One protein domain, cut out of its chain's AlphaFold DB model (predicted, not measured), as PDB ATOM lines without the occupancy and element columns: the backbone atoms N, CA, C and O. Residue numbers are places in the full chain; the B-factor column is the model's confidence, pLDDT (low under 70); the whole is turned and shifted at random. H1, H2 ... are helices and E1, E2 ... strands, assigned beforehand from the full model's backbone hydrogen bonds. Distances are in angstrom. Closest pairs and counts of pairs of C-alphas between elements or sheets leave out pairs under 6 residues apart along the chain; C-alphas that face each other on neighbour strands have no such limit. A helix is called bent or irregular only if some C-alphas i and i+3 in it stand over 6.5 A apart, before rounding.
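This is residues 14 to 68 of the 203 residues of an uncharacterized protein of Rhodopirellula sp (UniProt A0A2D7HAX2). Look first for a small two-stranded antiparallel ribbon, E1 and E2, with the short helix H2 folded back beside it after E2. The longer helix H1 lies well away from H2, toward the other end of a flat, loosely built model, joined to the ribbon by the stretches before and after it. The printed part has 55 residues, with two named strands and two named helices in the order E1, H1, E2, H2; the sheet's order is E1 - E2, and the class is mixed, helices and strands. The whole is loose, with a radius of gyration of the C-alphas of 13.2 A, and its C-alphas span 35 by 26 by 10 A.

Find C-alpha 19 at (277.285, 166.245, 253.872); from there strand E1, residues 19 to 23, runs 12.9 A to C-alpha 23. Its neighbour E2, residues 50 to 54, runs 13.5 A from its first to its last C-alpha. Next find C-alpha 28 at (264.613, 145.967, 242.109), where helix H1, residues 28 to 39, begins; it runs 16.8 A to C-alpha 39. Helix H2, residues 58 to 63, is 8.8 A long and ends with C-alpha 63 at (267.439, 155.677, 261.101).

Begin with the sheet: E1 and E2 are antiparallel neighbours, with 150 degrees between their N-to-C directions. The C-alphas of Cys 19 and Cys 54 face each other at 4.2 A, and those of Cys 23 and Cys 50 at 4.0 A. Look at N 20 and O 53, 2.8 A apart, and at N 22 and O 51, 2.9 A apart; both pairs are within hydrogen-bond range. From the sheet go to H2: the closest C-alphas of E1 and H2 are those of Val 22 and Lys 62, 6.6 A apart. The closest C-alphas of E2 and H2 are those of Phe 53 and Ala 61, 7.4 A apart. H1 and H2 are apart. In H1 and H2 every O i to N i+4 pair is within hydrogen-bond range, and neither helix is bent.

The two C-alphas farthest apart are those of Thr 15 and Ser 39, at 36.6 A, while the first and last printed C-alphas, of Glu 14 and Asp 68, are 27.9 A apart. The links from E1 to H1 and from E2 to H2 are tight, with 4 and 3 residues between the elements; the link from H1 to E2 is short, with 10 residues, and no link is long. The printed part has no cut. Its mean pLDDT is 90.6, and no printed residue is under 70.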
ATOM      1  N   GLU A  14     278.267 175.073 249.311       83.31
ATOM      2  CA  GLU A  14     278.243 176.541 249.293       83.31
ATOM      3  C   GLU A  14     278.044 177.139 250.687       83.31
ATOM      4  O   GLU A  14     278.500 178.244 250.967       83.31
ATOM      5  N   THR A  15     277.414 176.386 251.586       79.06
ATOM      6  CA  THR A  15     277.159 176.805 252.967       79.06
ATOM      7  C   THR A  15     278.209 176.281 253.949       79.06
ATOM      8  O   THR A  15     278.120 176.561 255.143       79.06
ATOM      9  N   GLY A  16     279.222 175.549 253.469       83.62
ATOM     10  CA  GLY A  16     280.308 175.001 254.286       83.62
ATOM     11  C   GLY A  16     279.895 173.844 255.202       83.62
ATOM     12  O   GLY A  16     280.676 173.452 256.069       83.62
ATOM     13  N   HIS A  17     278.691 173.293 255.025       83.19
ATOM     14  CA  HIS A  17     278.233 172.132 255.782       83.19
ATOM     15  C   HIS A  17     278.847 170.849 255.221       83.19
ATOM     16  O   HIS A  17     278.941 170.655 254.008       83.19
ATOM     17  N   GLN A  18     279.238 169.941 256.116       89.38
ATOM     18  CA  GLN A  18     279.640 168.598 255.715       89.38
ATOM     19  C   GLN A  18     278.389 167.768 255.440       89.38
ATOM     20  O   GLN A  18     277.513 167.647 256.298       89.38
ATOM     21  N   CYS A  19     278.319 167.198 254.238       92.94
ATOM     22  CA  CYS A  19     277.285 166.245 253.872       92.94
ATOM     23  C   CYS A  19     277.853 164.826 253.814       92.94
ATOM     24  O   CYS A  19     278.941 164.595 253.285       92.94
ATOM     25  N   GLU A  20     277.085 163.877 254.334       94.75
ATOM     26  CA  GLU A  20     277.360 162.445 254.271       94.75
ATOM     27  C   GLU A  20     276.411 161.799 253.257       94.75
ATOM     28  O   GLU A  20     275.230 162.150 253.180       94.75
ATOM     29  N   LEU A  21     276.937 160.867 252.463       95.25
ATOM     30  CA  LEU A  21     276.130 160.070 251.548       95.25
ATOM     31  C   LEU A  21     275.490 158.924 252.334       95.25
ATOM     32  O   LEU A  21     276.197 158.057 252.847       95.25
ATOM     33  N   VAL A  22     274.162 158.898 252.397       96.56
ATOM     34  CA  VAL A  22     273.400 157.826 253.049       96.56
ATOM     35  C   VAL A  22     272.718 156.991 251.978       96.56
ATOM     36  O   VAL A  22     272.077 157.532 251.079       96.56
ATOM     37  N   CYS A  23     272.857 155.671 252.080       96.62
ATOM     38  CA  CYS A  23     272.222 154.712 251.183       96.62
ATOM     39  C   CYS A  23     271.067 153.988 251.877       96.62
ATOM     40  O   CYS A  23     271.139 153.664 253.065       96.62
ATOM     41  N   PHE A  24     270.024 153.724 251.105       97.44
ATOM     42  CA  PHE A  24     268.741 153.184 251.537       97.44
ATOM     43  C   PHE A  24     268.525 151.765 250.997       97.44
ATOM     44  O   PHE A  24     269.318 151.244 250.206       97.44
ATOM     45  N   SER A  25     267.446 151.112 251.425       97.00
ATOM     46  CA  SER A  25     267.098 149.781 250.930       97.00
ATOM     47  C   SER A  25     266.847 149.804 249.425       97.00
ATOM     48  O   SER A  25     265.984 150.519 248.921       97.00
ATOM     49  N   LYS A  26     267.584 148.956 248.706       96.69
ATOM     50  CA  LYS A  26     267.520 148.852 247.245       96.69
ATOM     51  C   LYS A  26     266.191 148.266 246.778       96.69
ATOM     52  O   LYS A  26     265.843 147.135 247.137       96.69
ATOM     53  N   THR A  27     265.526 148.979 245.878       95.25
ATOM     54  CA  THR A  27     264.459 148.439 245.032       95.25
ATOM     55  C   THR A  27     265.037 147.517 243.953       95.25
ATOM     56  O   THR A  27     266.250 147.444 243.740       95.25
ATOM     57  N   GLU A  28     264.171 146.811 243.226       93.81
ATOM     58  CA  GLU A  28     264.613 145.967 242.109       93.81
ATOM     59  C   GLU A  28     265.298 146.782 240.999       93.81
ATOM     60  O   GLU A  28     266.300 146.352 240.431       93.81
ATOM     61  N   ARG A  29     264.823 148.010 240.755       93.00
ATOM     62  CA  ARG A  29     265.445 148.942 239.809       93.00
ATOM     63  C   ARG A  29     266.854 149.342 240.252       93.00
ATOM     64  O   ARG A  29     267.757 149.397 239.421       93.00
ATOM     65  N   ASP A  30     267.056 149.574 241.547       94.31
ATOM     66  CA  ASP A  30     268.371 149.947 242.080       94.31
ATOM     67  C   ASP A  30     269.351 148.784 241.937       94.31
ATOM     68  O   ASP A  30     270.495 148.974 241.531       94.31
ATOM     69  N   ARG A  31     268.902 147.547 242.183       94.50
ATOM     70  CA  ARG A  31     269.733 146.349 241.971       94.50
ATOM     71  C   ARG A  31     270.177 146.205 240.519       94.50
ATOM     72  O   ARG A  31     271.345 145.903 240.289       94.50
ATOM     73  N   GLN A  32     269.283 146.448 239.559       93.31
ATOM     74  CA  GLN A  32     269.622 146.436 238.131       93.31
ATOM     75  C   GLN A  32     270.663 147.506 237.799       93.31
ATOM     76  O   GLN A  32     271.647 147.212 237.124       93.31
ATOM     77  N   TRP A  33     270.492 148.717 238.333       94.00
ATOM     78  CA  TRP A  33     271.466 149.794 238.175       94.00
ATOM     79  C   TRP A  33     272.840 149.406 238.737       94.00
ATOM     80  O   TRP A  33     273.846 149.550 238.048       94.00
ATOM     81  N   HIS A  34     272.891 148.840 239.949       93.25
ATOM     82  CA  HIS A  34     274.138 148.379 240.578       93.25
ATOM     83  C   HIS A  34     274.794 147.234 239.795       93.25
ATOM     84  O   HIS A  34     276.018 147.184 239.695       93.25
ATOM     85  N   ALA A  35     274.001 146.327 239.216       92.69
ATOM     86  CA  ALA A  35     274.507 145.254 238.366       92.69
ATOM     87  C   ALA A  35     275.142 145.800 237.076       92.69
ATOM     88  O   ALA A  35     276.241 145.379 236.717       92.69
ATOM     89  N   MET A  36     274.493 146.776 236.425       89.56
ATOM     90  CA  MET A  36     275.057 147.473 235.263       89.56
ATOM     91  C   MET A  36     276.358 148.191 235.635       89.56
ATOM     92  O   MET A  36     277.387 147.953 235.001       89.56
ATOM     93  N   ALA A  37     276.336 148.959 236.730       89.88
ATOM     94  CA  ALA A  37     277.485 149.702 237.241       89.88
ATOM     95  C   ALA A  37     278.702 148.821 237.554       89.88
ATOM     96  O   ALA A  37     279.837 149.248 237.370       89.88
ATOM     97  N   ALA A  38     278.477 147.588 238.015       89.31
ATOM     98  CA  ALA A  38     279.545 146.629 238.288       89.31
ATOM     99  C   ALA A  38     280.099 145.953 237.019       89.31
ATOM    100  O   ALA A  38     281.244 145.501 237.018       89.31
ATOM    101  N   SER A  39     279.292 145.843 235.959       88.38
ATOM    102  CA  SER A  39     279.655 145.147 234.715       88.38
ATOM    103  C   SER A  39     280.354 146.031 233.678       88.38
ATOM    104  O   SER A  39     281.150 145.535 232.879       88.38
ATOM    105  N   GLU A  40     280.087 147.335 233.695       87.69
ATOM    106  CA  GLU A  40     280.600 148.287 232.715       87.69
ATOM    107  C   GLU A  40     281.843 149.012 233.256       87.69
ATOM    108  O   GLU A  40     281.784 149.812 234.191       87.69
ATOM    109  N   LYS A  41     283.001 148.739 232.640       72.06
ATOM    110  CA  LYS A  41     284.218 149.542 232.819       72.06
ATOM    111  C   LYS A  41     283.882 150.956 232.332       72.06
ATOM    112  O   LYS A  41     283.528 151.102 231.171       72.06
ATOM    113  N   ASP A  42     283.969 151.952 233.209       81.31
ATOM    114  CA  ASP A  42     283.640 153.370 232.961       81.31
ATOM    115  C   ASP A  42     282.174 153.780 233.184       81.31
ATOM    116  O   ASP A  42     281.772 154.883 232.807       81.31
ATOM    117  N   PHE A  43     281.374 152.961 233.876       81.50
ATOM    118  CA  PHE A  43     280.052 153.401 234.312       81.50
ATOM    119  C   PHE A  43     280.150 154.532 235.346       81.50
ATOM    120  O   PHE A  43     280.634 154.353 236.467       81.50
ATOM    121  N   THR A  44     279.658 155.713 234.979       79.56
ATOM    122  CA  THR A  44     279.603 156.881 235.862       79.56
ATOM    123  C   THR A  44     278.160 157.235 236.184       79.56
ATOM    124  O   THR A  44     277.383 157.565 235.291       79.56
ATOM    125  N   GLY A  45     277.810 157.254 237.467       84.12
ATOM    126  CA  GLY A  45     276.491 157.690 237.903       84.12
ATOM    127  C   GLY A  45     276.382 157.766 239.419       84.12
ATOM    128  O   GLY A  45     277.137 157.120 240.141       84.12
ATOM    129  N   HIS A  46     275.452 158.591 239.894       89.12
ATOM    130  CA  HIS A  46     275.075 158.633 241.304       89.12
ATOM    131  C   HIS A  46     274.147 157.446 241.605       89.12
ATOM    132  O   HIS A  46     273.181 157.280 240.853       89.12
ATOM    133  N   PRO A  47     274.418 156.622 242.635       92.19
ATOM    134  CA  PRO A  47     273.547 155.503 242.979       92.19
ATOM    135  C   PRO A  47     272.112 155.978 243.257       92.19
ATOM    136  O   PRO A  47     271.932 156.916 244.032       92.19
ATOM    137  N   PRO A  48     271.087 155.360 242.644       93.69
ATOM    138  CA  PRO A  48     269.698 155.806 242.775       93.69
ATOM    139  C   PRO A  48     269.114 155.578 244.176       93.69
ATOM    140  O   PRO A  48     268.113 156.192 244.527       93.69
ATOM    141  N   ASP A  49     269.736 154.706 244.968       95.81
ATOM    142  CA  ASP A  49     269.378 154.363 246.342       95.81
ATOM    143  C   ASP A  49     270.117 155.203 247.394       95.81
ATOM    144  O   ASP A  49     269.943 154.955 248.583       95.81
ATOM    145  N   CYS A  50     270.944 156.172 246.996       95.75
ATOM    146  CA  CYS A  50     271.707 156.998 247.930       95.75
ATOM    147  C   CYS A  50     271.443 158.487 247.706       95.75
ATOM    148  O   CYS A  50     271.175 158.920 246.588       95.75
ATOM    149  N   ASP A  51     271.575 159.292 248.756       95.88
ATOM    150  CA  ASP A  51     271.498 160.750 248.656       95.88
ATOM    151  C   ASP A  51     272.353 161.430 249.730       95.88
ATOM    152  O   ASP A  51     272.794 160.794 250.693       95.88
ATOM    153  N   TRP A  52     272.641 162.712 249.536       95.44
ATOM    154  CA  TRP A  52     273.472 163.498 250.439       95.44
ATOM    155  C   TRP A  52     272.624 164.153 251.531       95.44
ATOM    156  O   TRP A  52     271.575 164.743 251.269       95.44
ATOM    157  N   PHE A  53     273.111 164.102 252.770       93.00
ATOM    158  CA  PHE A  53     272.465 164.714 253.930       93.00
ATOM    159  C   PHE A  53     273.479 165.522 254.726       93.00
ATOM    160  O   PHE A  53     274.580 165.047 254.983       93.00
ATOM    161  N   CYS A  54     273.125 166.748 255.116       90.31
ATOM    162  CA  CYS A  54     273.950 167.538 256.028       90.31
ATOM    163  C   CYS A  54     273.995 166.905 257.426       90.31
ATOM    164  O   CYS A  54     273.155 166.075 257.776       90.31
ATOM    165  N   ASP A  55     274.952 167.350 258.233       86.00
ATOM    166  CA  ASP A  55     275.142 166.999 259.645       86.00
ATOM    167  C   ASP A  55     273.863 167.054 260.500       86.00
ATOM    168  O   ASP A  55     273.723 166.312 261.469       86.00
ATOM    169  N   ILE A  56     272.904 167.889 260.105       82.00
ATOM    170  CA  ILE A  56     271.593 168.012 260.747       82.00
ATOM    171  C   ILE A  56     270.657 166.844 260.397       82.00
ATOM    172  O   ILE A  56     270.009 166.281 261.279       82.00
ATOM    173  N   HIS A  57     270.559 166.483 259.114       87.06
ATOM    174  CA  HIS A  57     269.582 165.503 258.627       87.06
ATOM    175  C   HIS A  57     270.127 164.071 258.565       87.06
ATOM    176  O   HIS A  57     269.345 163.123 258.465       87.06
ATOM    177  N   VAL A  58     271.451 163.899 258.617       91.12
ATOM    178  CA  VAL A  58     272.114 162.608 258.397       91.12
ATOM    179  C   VAL A  58     271.692 161.544 259.408       91.12
ATOM    180  O   VAL A  58     271.419 160.411 259.022       91.12
ATOM    181  N   GLU A  59     271.580 161.889 260.690       85.50
ATOM    182  CA  GLU A  59     271.237 160.906 261.721       85.50
ATOM    183  C   GLU A  59     269.795 160.415 261.559       85.50
ATOM    184  O   GLU A  59     269.547 159.209 261.580       85.50
ATOM    185  N   THR A  60     268.846 161.314 261.280       83.88
ATOM    186  CA  THR A  60     267.462 160.922 260.972       83.88
ATOM    187  C   THR A  60     267.405 160.077 259.696       83.88
ATOM    188  O   THR A  60     266.739 159.041 259.679       83.88
ATOM    189  N   ALA A  61     268.152 160.447 258.651       91.88
ATOM    190  CA  ALA A  61     268.235 159.673 257.413       91.88
ATOM    191  C   ALA A  61     268.768 158.250 257.654       91.88
ATOM    192  O   ALA A  61     268.171 157.284 257.174       91.88
ATOM    193  N   LYS A  62     269.821 158.096 258.471       92.81
ATOM    194  CA  LYS A  62     270.373 156.789 258.869       92.81
ATOM    195  C   LYS A  62     269.343 155.915 259.578       92.81
ATOM    196  O   LYS A  62     269.276 154.722 259.302       92.81
ATOM    197  N   THR A  63     268.496 156.476 260.445       90.00
ATOM    198  CA  THR A  63     267.439 155.677 261.101       90.00
ATOM    199  C   THR A  63     266.403 155.120 260.122       90.00
ATOM    200  O   THR A  63     265.788 154.090 260.401       90.00
ATOM    201  N   LEU A  64     266.245 155.754 258.957       93.56
ATOM    202  CA  LEU A  64     265.301 155.371 257.906       93.56
ATOM    203  C   LEU A  64     265.959 154.595 256.759       93.56
ATOM    204  O   LEU A  64     265.277 154.262 255.794       93.56
ATOM    205  N   SER A  65     267.247 154.250 256.870       94.94
ATOM    206  CA  SER A  65     268.003 153.551 255.818       94.94
ATOM    207  C   SER A  65     267.442 152.167 255.466       94.94
ATOM    208  O   SER A  65     267.797 151.590 254.444       94.94
ATOM    209  N   HIS A  66     266.570 151.622 256.317       94.88
ATOM    210  CA  HIS A  66     265.858 150.369 256.090       94.88
ATOM    211  C   HIS A  66     264.692 150.500 255.093       94.88
ATOM    212  O   HIS A  66     264.276 149.485 254.531       94.88
ATOM    213  N   ASN A  67     264.184 151.710 254.850       96.00
ATOM    214  CA  ASN A  67     263.184 151.997 253.819       96.00
ATOM    215  C   ASN A  67     263.869 152.290 252.479       96.00
ATOM    216  O   ASN A  67     265.072 152.536 252.448       96.00
ATOM    217  N   ASP A  68     263.128 152.254 251.368       96.75
ATOM    218  CA  ASP A  68     263.629 152.761 250.084       96.75
ATOM    219  C   ASP A  68     263.773 154.291 250.111       96.75
ATOM    220  O   ASP A  68     263.082 154.970 250.877       96.75
TER     221      ASP A  68